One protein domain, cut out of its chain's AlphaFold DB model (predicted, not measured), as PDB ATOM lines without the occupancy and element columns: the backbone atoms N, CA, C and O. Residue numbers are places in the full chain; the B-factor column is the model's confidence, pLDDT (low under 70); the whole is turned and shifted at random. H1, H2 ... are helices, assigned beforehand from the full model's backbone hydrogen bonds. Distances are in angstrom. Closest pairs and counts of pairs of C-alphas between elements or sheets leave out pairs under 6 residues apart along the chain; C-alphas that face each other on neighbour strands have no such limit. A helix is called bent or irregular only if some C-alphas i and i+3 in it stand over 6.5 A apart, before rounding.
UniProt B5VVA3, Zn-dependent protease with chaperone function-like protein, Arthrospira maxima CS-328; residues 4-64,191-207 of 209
ATOM      1  N   ALA A   4     150.200 185.272 148.652       76.56
ATOM      2  CA  ALA A   4     150.170 184.129 149.575       76.56
ATOM      3  C   ALA A   4     150.252 184.513 151.070       76.56
ATOM      4  O   ALA A   4     149.470 183.964 151.843       76.56
ATOM      5  N   PRO A   5     151.081 185.484 151.505       74.69
ATOM      6  CA  PRO A   5     151.056 185.954 152.894       74.69
ATOM      7  C   PRO A   5     149.738 186.650 153.273       74.69
ATOM      8  O   PRO A   5     149.245 186.470 154.382       74.69
ATOM      9  N   TYR A   6     149.130 187.394 152.344       80.19
ATOM     10  CA  TYR A   6     147.838 188.062 152.553       80.19
ATOM     11  C   TYR A   6     146.671 187.066 152.592       80.19
ATOM     12  O   TYR A   6     145.759 187.208 153.402       80.19
ATOM     13  N   LEU A   7     146.722 186.018 151.764       86.00
ATOM     14  CA  LEU A   7     145.815 184.873 151.852       86.00
ATOM     15  C   LEU A   7     145.999 184.147 153.183       86.00
ATOM     16  O   LEU A   7     145.012 183.810 153.821       86.00
ATOM     17  N   GLY A   8     147.244 183.969 153.633       85.56
ATOM     18  CA  GLY A   8     147.558 183.427 154.952       85.56
ATOM     19  C   GLY A   8     146.914 184.232 156.083       85.56
ATOM     20  O   GLY A   8     146.309 183.645 156.974       85.56
ATOM     21  N   LEU A   9     146.956 185.566 156.009       87.94
ATOM     22  CA  LEU A   9     146.258 186.451 156.948       87.94
ATOM     23  C   LEU A   9     144.740 186.224 156.925       87.94
ATOM     24  O   LEU A   9     144.135 186.041 157.981       87.94
ATOM     25  N   ALA A  10     144.125 186.206 155.738       88.81
ATOM     26  CA  ALA A  10     142.682 186.009 155.598       88.81
ATOM     27  C   ALA A  10     142.236 184.625 156.102       88.81
ATOM     28  O   ALA A  10     141.245 184.522 156.824       88.81
ATOM     29  N   ILE A  11     142.992 183.575 155.773       89.00
ATOM     30  CA  ILE A  11     142.747 182.200 156.226       89.00
ATOM     31  C   ILE A  11     142.931 182.099 157.743       89.00
ATOM     32  O   ILE A  11     142.088 181.513 158.413       89.00
ATOM     33  N   GLY A  12     143.983 182.708 158.297       89.31
ATOM     34  CA  GLY A  12     144.222 182.747 159.741       89.31
ATOM     35  C   GLY A  12     143.072 183.408 160.501       89.31
ATOM     36  O   GLY A  12     142.573 182.841 161.472       89.31
ATOM     37  N   LEU A  13     142.586 184.558 160.020       91.06
ATOM     38  CA  LEU A  13     141.399 185.220 160.576       91.06
ATOM     39  C   LEU A  13     140.142 184.350 160.459       91.06
ATOM     40  O   LEU A  13     139.407 184.215 161.434       91.06
ATOM     41  N   ALA A  14     139.895 183.749 159.293       91.44
ATOM     42  CA  ALA A  14     138.726 182.902 159.069       91.44
ATOM     43  C   ALA A  14     138.724 181.672 159.991       91.44
ATOM     44  O   ALA A  14     137.692 181.351 160.579       91.44
ATOM     45  N   ILE A  15     139.878 181.020 160.165       90.88
ATOM     46  CA  ILE A  15     140.045 179.888 161.084       90.88
ATOM     47  C   ILE A  15     139.824 180.339 162.529       90.88
ATOM     48  O   ILE A  15     139.061 179.696 163.246       90.88
ATOM     49  N   GLY A  16     140.430 181.453 162.948       89.31
ATOM     50  CA  GLY A  16     140.230 181.992 164.294       89.31
ATOM     51  C   GLY A  16     138.755 182.282 164.581       89.31
ATOM     52  O   GLY A  16     138.233 181.867 165.613       89.31
ATOM     53  N   LEU A  17     138.062 182.942 163.647       91.50
ATOM     54  CA  LEU A  17     136.630 183.232 163.761       91.50
ATOM     55  C   LEU A  17     135.788 181.957 163.817       91.50
ATOM     56  O   LEU A  17     134.851 181.887 164.608       91.50
ATOM     57  N   LEU A  18     136.119 180.944 163.014       91.94
ATOM     58  CA  LEU A  18     135.427 179.657 163.025       91.94
ATOM     59  C   LEU A  18     135.582 178.963 164.383       91.94
ATOM     60  O   LEU A  18     134.585 178.525 164.955       91.94
ATOM     61  N   ILE A  19     136.803 178.903 164.921       89.00
ATOM     62  CA  ILE A  19     137.091 178.308 166.234       89.00
ATOM     63  C   ILE A  19     136.329 179.051 167.342       89.00
ATOM     64  O   ILE A  19     135.687 178.426 168.188       89.00
ATOM     65  N   TRP A  20     136.343 180.383 167.297       89.25
ATOM     66  CA  TRP A  20     135.642 181.231 168.256       89.25
ATOM     67  C   TRP A  20     134.114 181.045 168.200       89.25
ATOM     68  O   TRP A  20     133.461 180.881 169.233       89.25
ATOM     69  N   LEU A  21     133.531 180.993 166.995       89.69
ATOM     70  CA  LEU A  21     132.098 180.746 166.796       89.69
ATOM     71  C   LEU A  21     131.680 179.342 167.243       89.69
ATOM     72  O   LEU A  21     130.608 179.189 167.830       89.69
ATOM     73  N   LEU A  22     132.515 178.326 167.005       89.31
ATOM     74  CA  LEU A  22     132.275 176.976 167.514       89.31
ATOM     75  C   LEU A  22     132.200 176.970 169.044       89.31
ATOM     76  O   LEU A  22     131.256 176.402 169.588       89.31
ATOM     77  N   GLY A  23     133.120 177.658 169.729       87.06
ATOM     78  CA  GLY A  23     133.052 177.836 171.183       87.06
ATOM     79  C   GLY A  23     131.725 178.455 171.637       87.06
ATOM     80  O   GLY A  23     131.098 177.964 172.574       87.06
ATOM     81  N   ALA A  24     131.238 179.470 170.913       86.56
ATOM     82  CA  ALA A  24     129.970 180.139 171.219       86.56
ATOM     83  C   ALA A  24     128.769 179.187 171.103       86.56
ATOM     84  O   ALA A  24     127.860 179.197 171.937       86.56
ATOM     85  N   ILE A  25     128.752 178.376 170.041       88.94
ATOM     86  CA  ILE A  25     127.686 177.408 169.771       88.94
ATOM     87  C   ILE A  25     127.711 176.301 170.827       88.94
ATOM     88  O   ILE A  25     126.668 175.980 171.393       88.94
ATOM     89  N   PHE A  26     128.886 175.750 171.137       88.25
ATOM     90  CA  PHE A  26     129.024 174.684 172.128       88.25
ATOM     91  C   PHE A  26     128.699 175.145 173.552       88.25
ATOM     92  O   PHE A  26     128.042 174.396 174.278       88.25
ATOM     93  N   GLY A  27     129.044 176.383 173.917       84.75
ATOM     94  CA  GLY A  27     128.601 176.991 175.174       84.75
ATOM     95  C   GLY A  27     127.072 177.056 175.270       84.75
ATOM     96  O   GLY A  27     126.490 176.624 176.261       84.75
ATOM     97  N   LYS A  28     126.388 177.476 174.194       87.12
ATOM     98  CA  LYS A  28     124.911 177.478 174.141       87.12
ATOM     99  C   LYS A  28     124.286 176.081 174.205       87.12
ATOM    100  O   LYS A  28     123.164 175.949 174.685       87.12
ATOM    101  N   LEU A  29     124.986 175.059 173.718       89.94
ATOM    102  CA  LEU A  29     124.555 173.657 173.774       89.94
ATOM    103  C   LEU A  29     124.872 172.979 175.121       89.94
ATOM    104  O   LEU A  29     124.558 171.802 175.288       89.94
ATOM    105  N   GLY A  30     125.471 173.695 176.079       84.00
ATOM    106  CA  GLY A  30     125.783 173.176 177.413       84.00
ATOM    107  C   GLY A  30     127.043 172.307 177.475       84.00
ATOM    108  O   GLY A  30     127.188 171.513 178.404       84.00
ATOM    109  N   ILE A  31     127.957 172.426 176.504       86.25
ATOM    110  CA  ILE A  31     129.263 171.748 176.522       86.25
ATOM    111  C   ILE A  31     130.300 172.710 177.110       86.25
ATOM    112  O   ILE A  31     131.060 173.373 176.403       86.25
ATOM    113  N   TRP A  32     130.317 172.776 178.439       77.56
ATOM    114  CA  TRP A  32     131.147 173.688 179.238       77.56
ATOM    115  C   TRP A  32     132.653 173.543 178.954       77.56
ATOM    116  O   TRP A  32     133.405 174.508 179.042       77.56
ATOM    117  N   GLN A  33     133.105 172.350 178.546       82.81
ATOM    118  CA  GLN A  33     134.511 172.077 178.218       82.81
ATOM    119  C   GLN A  33     135.018 172.841 176.985       82.81
ATOM    120  O   GLN A  33     136.228 172.907 176.784       82.81
ATOM    121  N   LEU A  34     134.127 173.378 176.142       81.12
ATOM    122  CA  LEU A  34     134.474 174.103 174.912       81.12
ATOM    123  C   LEU A  34     134.076 175.586 174.953       81.12
ATOM    124  O   LEU A  34     134.353 176.323 174.009       81.12
ATOM    125  N   GLU A  35     133.464 176.048 176.042       79.06
ATOM    126  CA  GLU A  35     133.050 177.447 176.197       79.06
ATOM    127  C   GLU A  35     134.253 178.406 176.227       79.06
ATOM    128  O   GLU A  35     134.189 179.520 175.704       79.06
ATOM    129  N   TRP A  36     135.393 177.943 176.748       81.06
ATOM    130  CA  TRP A  36     136.623 178.735 176.820       81.06
ATOM    131  C   TRP A  36     137.130 179.215 175.453       81.06
ATOM    132  O   TRP A  36     137.742 180.279 175.379       81.06
ATOM    133  N   LEU A  37     136.826 178.497 174.360       82.50
ATOM    134  CA  LEU A  37     137.221 178.910 173.008       82.50
ATOM    135  C   LEU A  37     136.542 180.217 172.566       82.50
ATOM    136  O   LEU A  37     137.064 180.929 171.709       82.50
ATOM    137  N   TYR A  38     135.380 180.535 173.137       79.44
ATOM    138  CA  TYR A  38     134.685 181.800 172.908       79.44
ATOM    139  C   TYR A  38     135.174 182.914 173.842       79.44
ATOM    140  O   TYR A  38     135.254 184.078 173.442       79.44
ATOM    141  N   GLY A  39     135.499 182.570 175.091       77.12
ATOM    142  CA  GLY A  39     136.009 183.526 176.077       77.12
ATOM    143  C   GLY A  39     137.386 184.081 175.706       77.12
ATOM    144  O   GLY A  39     137.644 185.275 175.881       77.12
ATOM    145  N   ASP A  40     138.241 183.245 175.115       83.31
ATOM    146  CA  ASP A  40     139.626 183.605 174.847       83.31
ATOM    147  C   ASP A  40     139.832 184.286 173.482       83.31
ATOM    148  O   ASP A  40     139.962 183.666 172.421       83.31
ATOM    149  N   ARG A  41     139.937 185.618 173.512       83.62
ATOM    150  CA  ARG A  41     140.264 186.429 172.328       83.62
ATOM    151  C   ARG A  41     141.694 186.210 171.829       83.62
ATOM    152  O   ARG A  41     141.993 186.615 170.702       83.62
ATOM    153  N   ALA A  42     142.578 185.601 172.619       87.69
ATOM    154  CA  ALA A  42     143.940 185.305 172.188       87.69
ATOM    155  C   ALA A  42     143.969 184.281 171.047       87.69
ATOM    156  O   ALA A  42     144.854 184.357 170.196       87.69
ATOM    157  N   ILE A  43     142.961 183.406 170.949       86.12
ATOM    158  CA  ILE A  43     142.789 182.485 169.816       86.12
ATOM    159  C   ILE A  43     142.675 183.268 168.502       86.12
ATOM    160  O   ILE A  43     143.393 182.985 167.546       86.12
ATOM    161  N   LEU A  44     141.836 184.311 168.470       86.38
ATOM    162  CA  LEU A  44     141.658 185.151 167.281       86.38
ATOM    163  C   LEU A  44     142.971 185.818 166.868       86.38
ATOM    164  O   LEU A  44     143.369 185.744 165.706       86.38
ATOM    165  N   TRP A  45     143.662 186.442 167.824       87.88
ATOM    166  CA  TRP A  45     144.895 187.177 167.548       87.88
ATOM    167  C   TRP A  45     146.087 186.273 167.238       87.88
ATOM    168  O   TRP A  45     146.942 186.668 166.450       87.88
ATOM    169  N   GLY A  46     146.142 185.070 167.807       89.69
ATOM    170  CA  GLY A  46     147.210 184.105 167.566       89.69
ATOM    171  C   GLY A  46     147.067 183.341 166.249       89.69
ATOM    172  O   GLY A  46     148.075 183.032 165.610       89.69
ATOM    173  N   CYS A  47     145.841 183.108 165.771       91.69
ATOM    174  CA  CYS A  47     145.611 182.470 164.471       91.69
ATOM    175  C   CYS A  47     146.095 183.323 163.284       91.69
ATOM    176  O   CYS A  47     146.496 182.768 162.261       91.69
ATOM    177  N   VAL A  48     146.115 184.655 163.409       91.88
ATOM    178  CA  VAL A  48     146.592 185.564 162.349       91.88
ATOM    179  C   VAL A  48     148.073 185.352 162.000       91.88
ATOM    180  O   VAL A  48     148.359 185.021 160.847       91.88
ATOM    181  N   PRO A  49     149.036 185.506 162.931       93.44
ATOM    182  CA  PRO A  49     150.450 185.299 162.630       93.44
ATOM    183  C   PRO A  49     150.763 183.845 162.244       93.44
ATOM    184  O   PRO A  49     151.630 183.629 161.399       93.44
ATOM    185  N   ILE A  50     150.022 182.855 162.763       93.50
ATOM    186  CA  ILE A  50     150.134 181.453 162.319       93.50
ATOM    187  C   ILE A  50     149.706 181.314 160.850       93.50
ATOM    188  O   ILE A  50     150.416 180.704 160.050       93.50
ATOM    189  N   GLY A  51     148.582 181.919 160.462       93.00
ATOM    190  CA  GLY A  51     148.120 181.924 159.074       93.00
ATOM    191  C   GLY A  51     149.121 182.593 158.127       93.00
ATOM    192  O   GLY A  51     149.443 182.045 157.071       93.00
ATOM    193  N   VAL A  52     149.687 183.738 158.524       93.50
ATOM    194  CA  VAL A  52     150.751 184.416 157.758       93.50
ATOM    195  C   VAL A  52     151.997 183.535 157.642       93.50
ATOM    196  O   VAL A  52     152.553 183.422 156.550       93.50
ATOM    197  N   SER A  53     152.409 182.872 158.727       94.44
ATOM    198  CA  SER A  53     153.535 181.930 158.732       94.44
ATOM    199  C   SER A  53     153.355 180.817 157.694       94.44
ATOM    200  O   SER A  53     154.233 180.604 156.854       94.44
ATOM    201  N   LEU A  54     152.181 180.176 157.667       92.62
ATOM    202  CA  LEU A  54     151.850 179.152 156.669       92.62
ATOM    203  C   LEU A  54     151.894 179.706 155.237       92.62
ATOM    204  O   LEU A  54     152.439 179.060 154.338       92.62
ATOM    205  N   GLY A  55     151.384 180.922 155.025       91.56
ATOM    206  CA  GLY A  55     151.463 181.607 153.732       91.56
ATOM    207  C   GLY A  55     152.903 181.875 153.279       91.56
ATOM    208  O   GLY A  55     153.218 181.724 152.093       91.56
ATOM    209  N   ILE A  56     153.799 182.226 154.208       91.50
ATOM    210  CA  ILE A  56     155.230 182.411 153.929       91.50
ATOM    211  C   ILE A  56     155.890 181.072 153.594       91.50
ATOM    212  O   ILE A  56     156.611 181.014 152.600       91.50
ATOM    213  N   PHE A  57     155.621 180.000 154.346       91.69
ATOM    214  CA  PHE A  57     156.157 178.667 154.040       91.69
ATOM    215  C   PHE A  57     155.730 178.177 152.657       91.69
ATOM    216  O   PHE A  57     156.573 177.741 151.869       91.69
ATOM    217  N   TRP A  58     154.442 178.316 152.333       89.69
ATOM    218  CA  TRP A  58     153.918 177.964 151.017       89.69
ATOM    219  C   TRP A  58     154.636 178.735 149.906       89.69
ATOM    220  O   TRP A  58     155.114 178.148 148.931       89.69
ATOM    221  N   ARG A  59     154.759 180.059 150.068       89.38
ATOM    222  CA  ARG A  59     155.481 180.910 149.118       89.38
ATOM    223  C   ARG A  59     156.942 180.491 148.999       89.38
ATOM    224  O   ARG A  59     157.444 180.426 147.883       89.38
ATOM    225  N   ASN A  60     157.616 180.228 150.114       90.31
ATOM    226  CA  ASN A  60     159.029 179.874 150.138       90.31
ATOM    227  C   ASN A  60     159.295 178.589 149.354       90.31
ATOM    228  O   ASN A  60     160.184 178.577 148.516       90.31
ATOM    229  N   ASN A  61     158.478 177.553 149.551       88.25
ATOM    230  CA  ASN A  61     158.633 176.278 148.852       88.25
ATOM    231  C   ASN A  61     158.485 176.409 147.323       88.25
ATOM    232  O   ASN A  61     159.169 175.735 146.561       88.25
ATOM    233  N   GLN A  62     157.602 177.298 146.855       87.00
ATOM    234  CA  GLN A  62     157.432 177.547 145.418       87.00
ATOM    235  C   GLN A  62     158.500 178.483 144.843       87.00
ATOM    236  O   GLN A  62     158.941 178.313 143.705       87.00
ATOM    237  N   PHE A  63     158.895 179.498 145.614       88.38
ATOM    238  CA  PHE A  63     159.835 180.513 145.159       88.38
ATOM    239  C   PHE A  63     161.278 180.008 145.239       88.38
ATOM    240  O   PHE A  63     162.055 180.268 144.336       88.38
ATOM    241  N   PHE A  64     161.648 179.231 146.248       90.19
ATOM    242  CA  PHE A  64     162.987 178.662 146.413       90.19
ATOM    243  C   PHE A  64     162.900 177.132 146.498       90.19
ATOM    244  O   PHE A  64     163.147 176.564 147.561       90.19
ATOM    245  N   ILE A 191     163.074 181.498 158.938       93.31
ATOM    246  CA  ILE A 191     163.235 182.143 160.251       93.31
ATOM    247  C   ILE A 191     162.050 183.071 160.527       93.31
ATOM    248  O   ILE A 191     161.418 182.950 161.574       93.31
ATOM    249  N   LEU A 192     161.691 183.938 159.573       93.31
ATOM    250  CA  LEU A 192     160.546 184.841 159.706       93.31
ATOM    251  C   LEU A 192     159.234 184.072 159.930       93.31
ATOM    252  O   LEU A 192     158.463 184.408 160.832       93.31
ATOM    253  N   ALA A 193     158.985 183.027 159.134       93.94
ATOM    254  CA  ALA A 193     157.804 182.185 159.292       93.94
ATOM    255  C   ALA A 193     157.786 181.485 160.663       93.94
ATOM    256  O   ALA A 193     156.753 181.476 161.334       93.94
ATOM    257  N   GLY A 194     158.925 180.958 161.113       95.88
ATOM    258  CA  GLY A 194     159.076 180.330 162.425       95.88
ATOM    259  C   GLY A 194     158.813 181.302 163.576       95.88
ATOM    260  O   GLY A 194     158.053 180.976 164.487       95.88
ATOM    261  N   SER A 195     159.358 182.520 163.511       95.81
ATOM    262  CA  SER A 195     159.112 183.567 164.511       95.81
ATOM    263  C   SER A 195     157.634 183.953 164.593       95.81
ATOM    264  O   SER A 195     157.108 184.118 165.692       95.81
ATOM    265  N   LEU A 196     156.943 184.049 163.453       95.31
ATOM    266  CA  LEU A 196     155.504 184.329 163.417       95.31
ATOM    267  C   LEU A 196     154.673 183.176 163.993       95.31
ATOM    268  O   LEU A 196     153.752 183.424 164.770       95.31
ATOM    269  N   ALA A 197     155.011 181.927 163.666       95.62
ATOM    270  CA  ALA A 197     154.343 180.759 164.238       95.62
ATOM    271  C   ALA A 197     154.520 180.702 165.761       95.62
ATOM    272  O   ALA A 197     153.545 180.522 166.490       95.62
ATOM    273  N   PHE A 198     155.747 180.918 166.244       96.12
ATOM    274  CA  PHE A 198     156.047 180.939 167.673       96.12
ATOM    275  C   PHE A 198     155.344 182.094 168.394       96.12
ATOM    276  O   PHE A 198     154.770 181.893 169.462       96.12
ATOM    277  N   GLY A 199     155.340 183.291 167.800       94.62
ATOM    278  CA  GLY A 199     154.627 184.448 168.340       94.62
ATOM    279  C   GLY A 199     153.121 184.201 168.424       94.62
ATOM    280  O   GLY A 199     152.515 184.460 169.459       94.62
ATOM    281  N   GLY A 200     152.527 183.616 167.382       93.00
ATOM    282  CA  GLY A 200     151.119 183.225 167.386       93.00
ATOM    283  C   GLY A 200     150.778 182.186 168.448       93.00
ATOM    284  O   GLY A 200     149.828 182.379 169.201       93.00
ATOM    285  N   ALA A 201     151.587 181.133 168.570       92.56
ATOM    286  CA  ALA A 201     151.410 180.116 169.607       92.56
ATOM    287  C   ALA A 201     151.551 180.707 171.020       92.56
ATOM    288  O   ALA A 201     150.758 180.386 171.901       92.56
ATOM    289  N   SER A 202     152.513 181.613 171.210       92.81
ATOM    290  CA  SER A 202     152.755 182.296 172.489       92.81
ATOM    291  C   SER A 202     151.601 183.222 172.886       92.81
ATOM    292  O   SER A 202     151.287 183.345 174.070       92.81
ATOM    293  N   ILE A 203     150.950 183.870 171.910       91.50
ATOM    294  CA  ILE A 203     149.731 184.660 172.142       91.50
ATOM    295  C   ILE A 203     148.619 183.743 172.647       91.50
ATOM    296  O   ILE A 203     148.056 184.026 173.700       91.50
ATOM    297  N   ILE A 204     148.360 182.626 171.957       89.62
ATOM    298  CA  ILE A 204     147.322 181.660 172.352       89.62
ATOM    299  C   ILE A 204     147.606 181.100 173.750       89.62
ATOM    300  O   ILE A 204     146.711 181.059 174.582       89.62
ATOM    301  N   SER A 205     148.854 180.731 174.055       87.38
ATOM    302  CA  SER A 205     149.207 180.196 175.378       87.38
ATOM    303  C   SER A 205     149.117 181.225 176.507       87.38
ATOM    304  O   SER A 205     149.044 180.846 177.672       87.38
ATOM    305  N   SER A 206     149.178 182.519 176.180       86.12
ATOM    306  CA  SER A 206     149.043 183.619 177.145       86.12
ATOM    307  C   SER A 206     147.595 184.089 177.309       86.12
ATOM    308  O   SER A 206     147.334 184.970 178.135       86.12
ATOM    309  N   GLY A 207     146.669 183.525 176.526       75.44
ATOM    310  CA  GLY A 207     145.237 183.732 176.676       75.44
ATOM    311  C   GLY A 207     144.794 183.370 178.088       75.44
ATOM    312  O   GLY A 207     145.129 182.310 178.616       75.44
TER     313      GLY A 207
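What this domain is: This is residues 4 to 64 and 191 to 207 of the 209 residues of the protein "Zn-dependent protease with chaperone function-like protein" of Arthrospira maxima CS-328 (UniProt B5VVA3). Three long helices lie side by side in a row, with H3 in the middle, H1 along one side of it and H4 along the other; H1 and H4 run opposite ways to H3. At the far end of H1 the chain folds back through a loop and the short helix H2, which packs on the last part of H1, and then enters H3. The outline is a rod, with spans of 49 by 21 by 14 A. The printed part has 78 residues with four named helices, in the order H1, H2, H3, H4, and no named strand; the class is all helix. It is only just loose, close to compact, with a radius of gyration of the C-alphas of 14.0 A.

How they stand to each other: Begin at H1, residues 4 to 28, the longest helix, and look across from it to H3, residues 41 to 63. These two touch, and their closest C-alphas are those of Gly 12 and Gly 51, 4.0 A apart. They run opposite ways at a shallow tilt of 32 degrees, only just short of steep. H2, residues 36 to 39, touches H1 at residues 19 to 24 alone; the closest C-alphas are those of Gly 23 and Tyr 38, at 4.6 A. H2 and H3 are close but not clearly touching, the C-alphas of Leu 37 and Ile 43 being the closest at 7.3 A. Now go to H4, residues 191 to 205, which touches H3: the closest C-alphas, those of Gly 46 and Gly 200, are 4.0 A apart. H3 and H4 run opposite ways at a shallow tilt of 18 degrees. H4 is apart from H1 and from H2. In H1 and H4 every pair of O i and N i+4 is within hydrogen-bond range, in H3 17 of 19 are, and H2 is too short for such a pair.

Where its parts are: Find C-alpha 4 at (150.170, 184.129, 149.575); from there H1 runs 35.9 A to C-alpha 28 at (124.911, 177.478, 174.141). H2 has four residues, Trp 36 to Gly 39. H3 runs 34.0 A from Arg 41 to Phe 63; it is neither bent nor irregular, but only just: C-alphas 46 and 49 are 6.0 A apart. H4 runs 20.7 A from Ile 191 to C-alpha 205 at (149.207, 180.196, 175.378).

The domain as a whole: The two C-alphas farthest apart are those of Gly 30 and Phe 64, at 48.7 A. Residues 65 to 190 are not printed, and across this cut C-alphas 64 and 191 are 14.3 A apart. Of the links that are printed whole, H2 to H3 is tight and H1 to H2 is short. The mean pLDDT of the printed part is 88.4, and no printed residue is under 70.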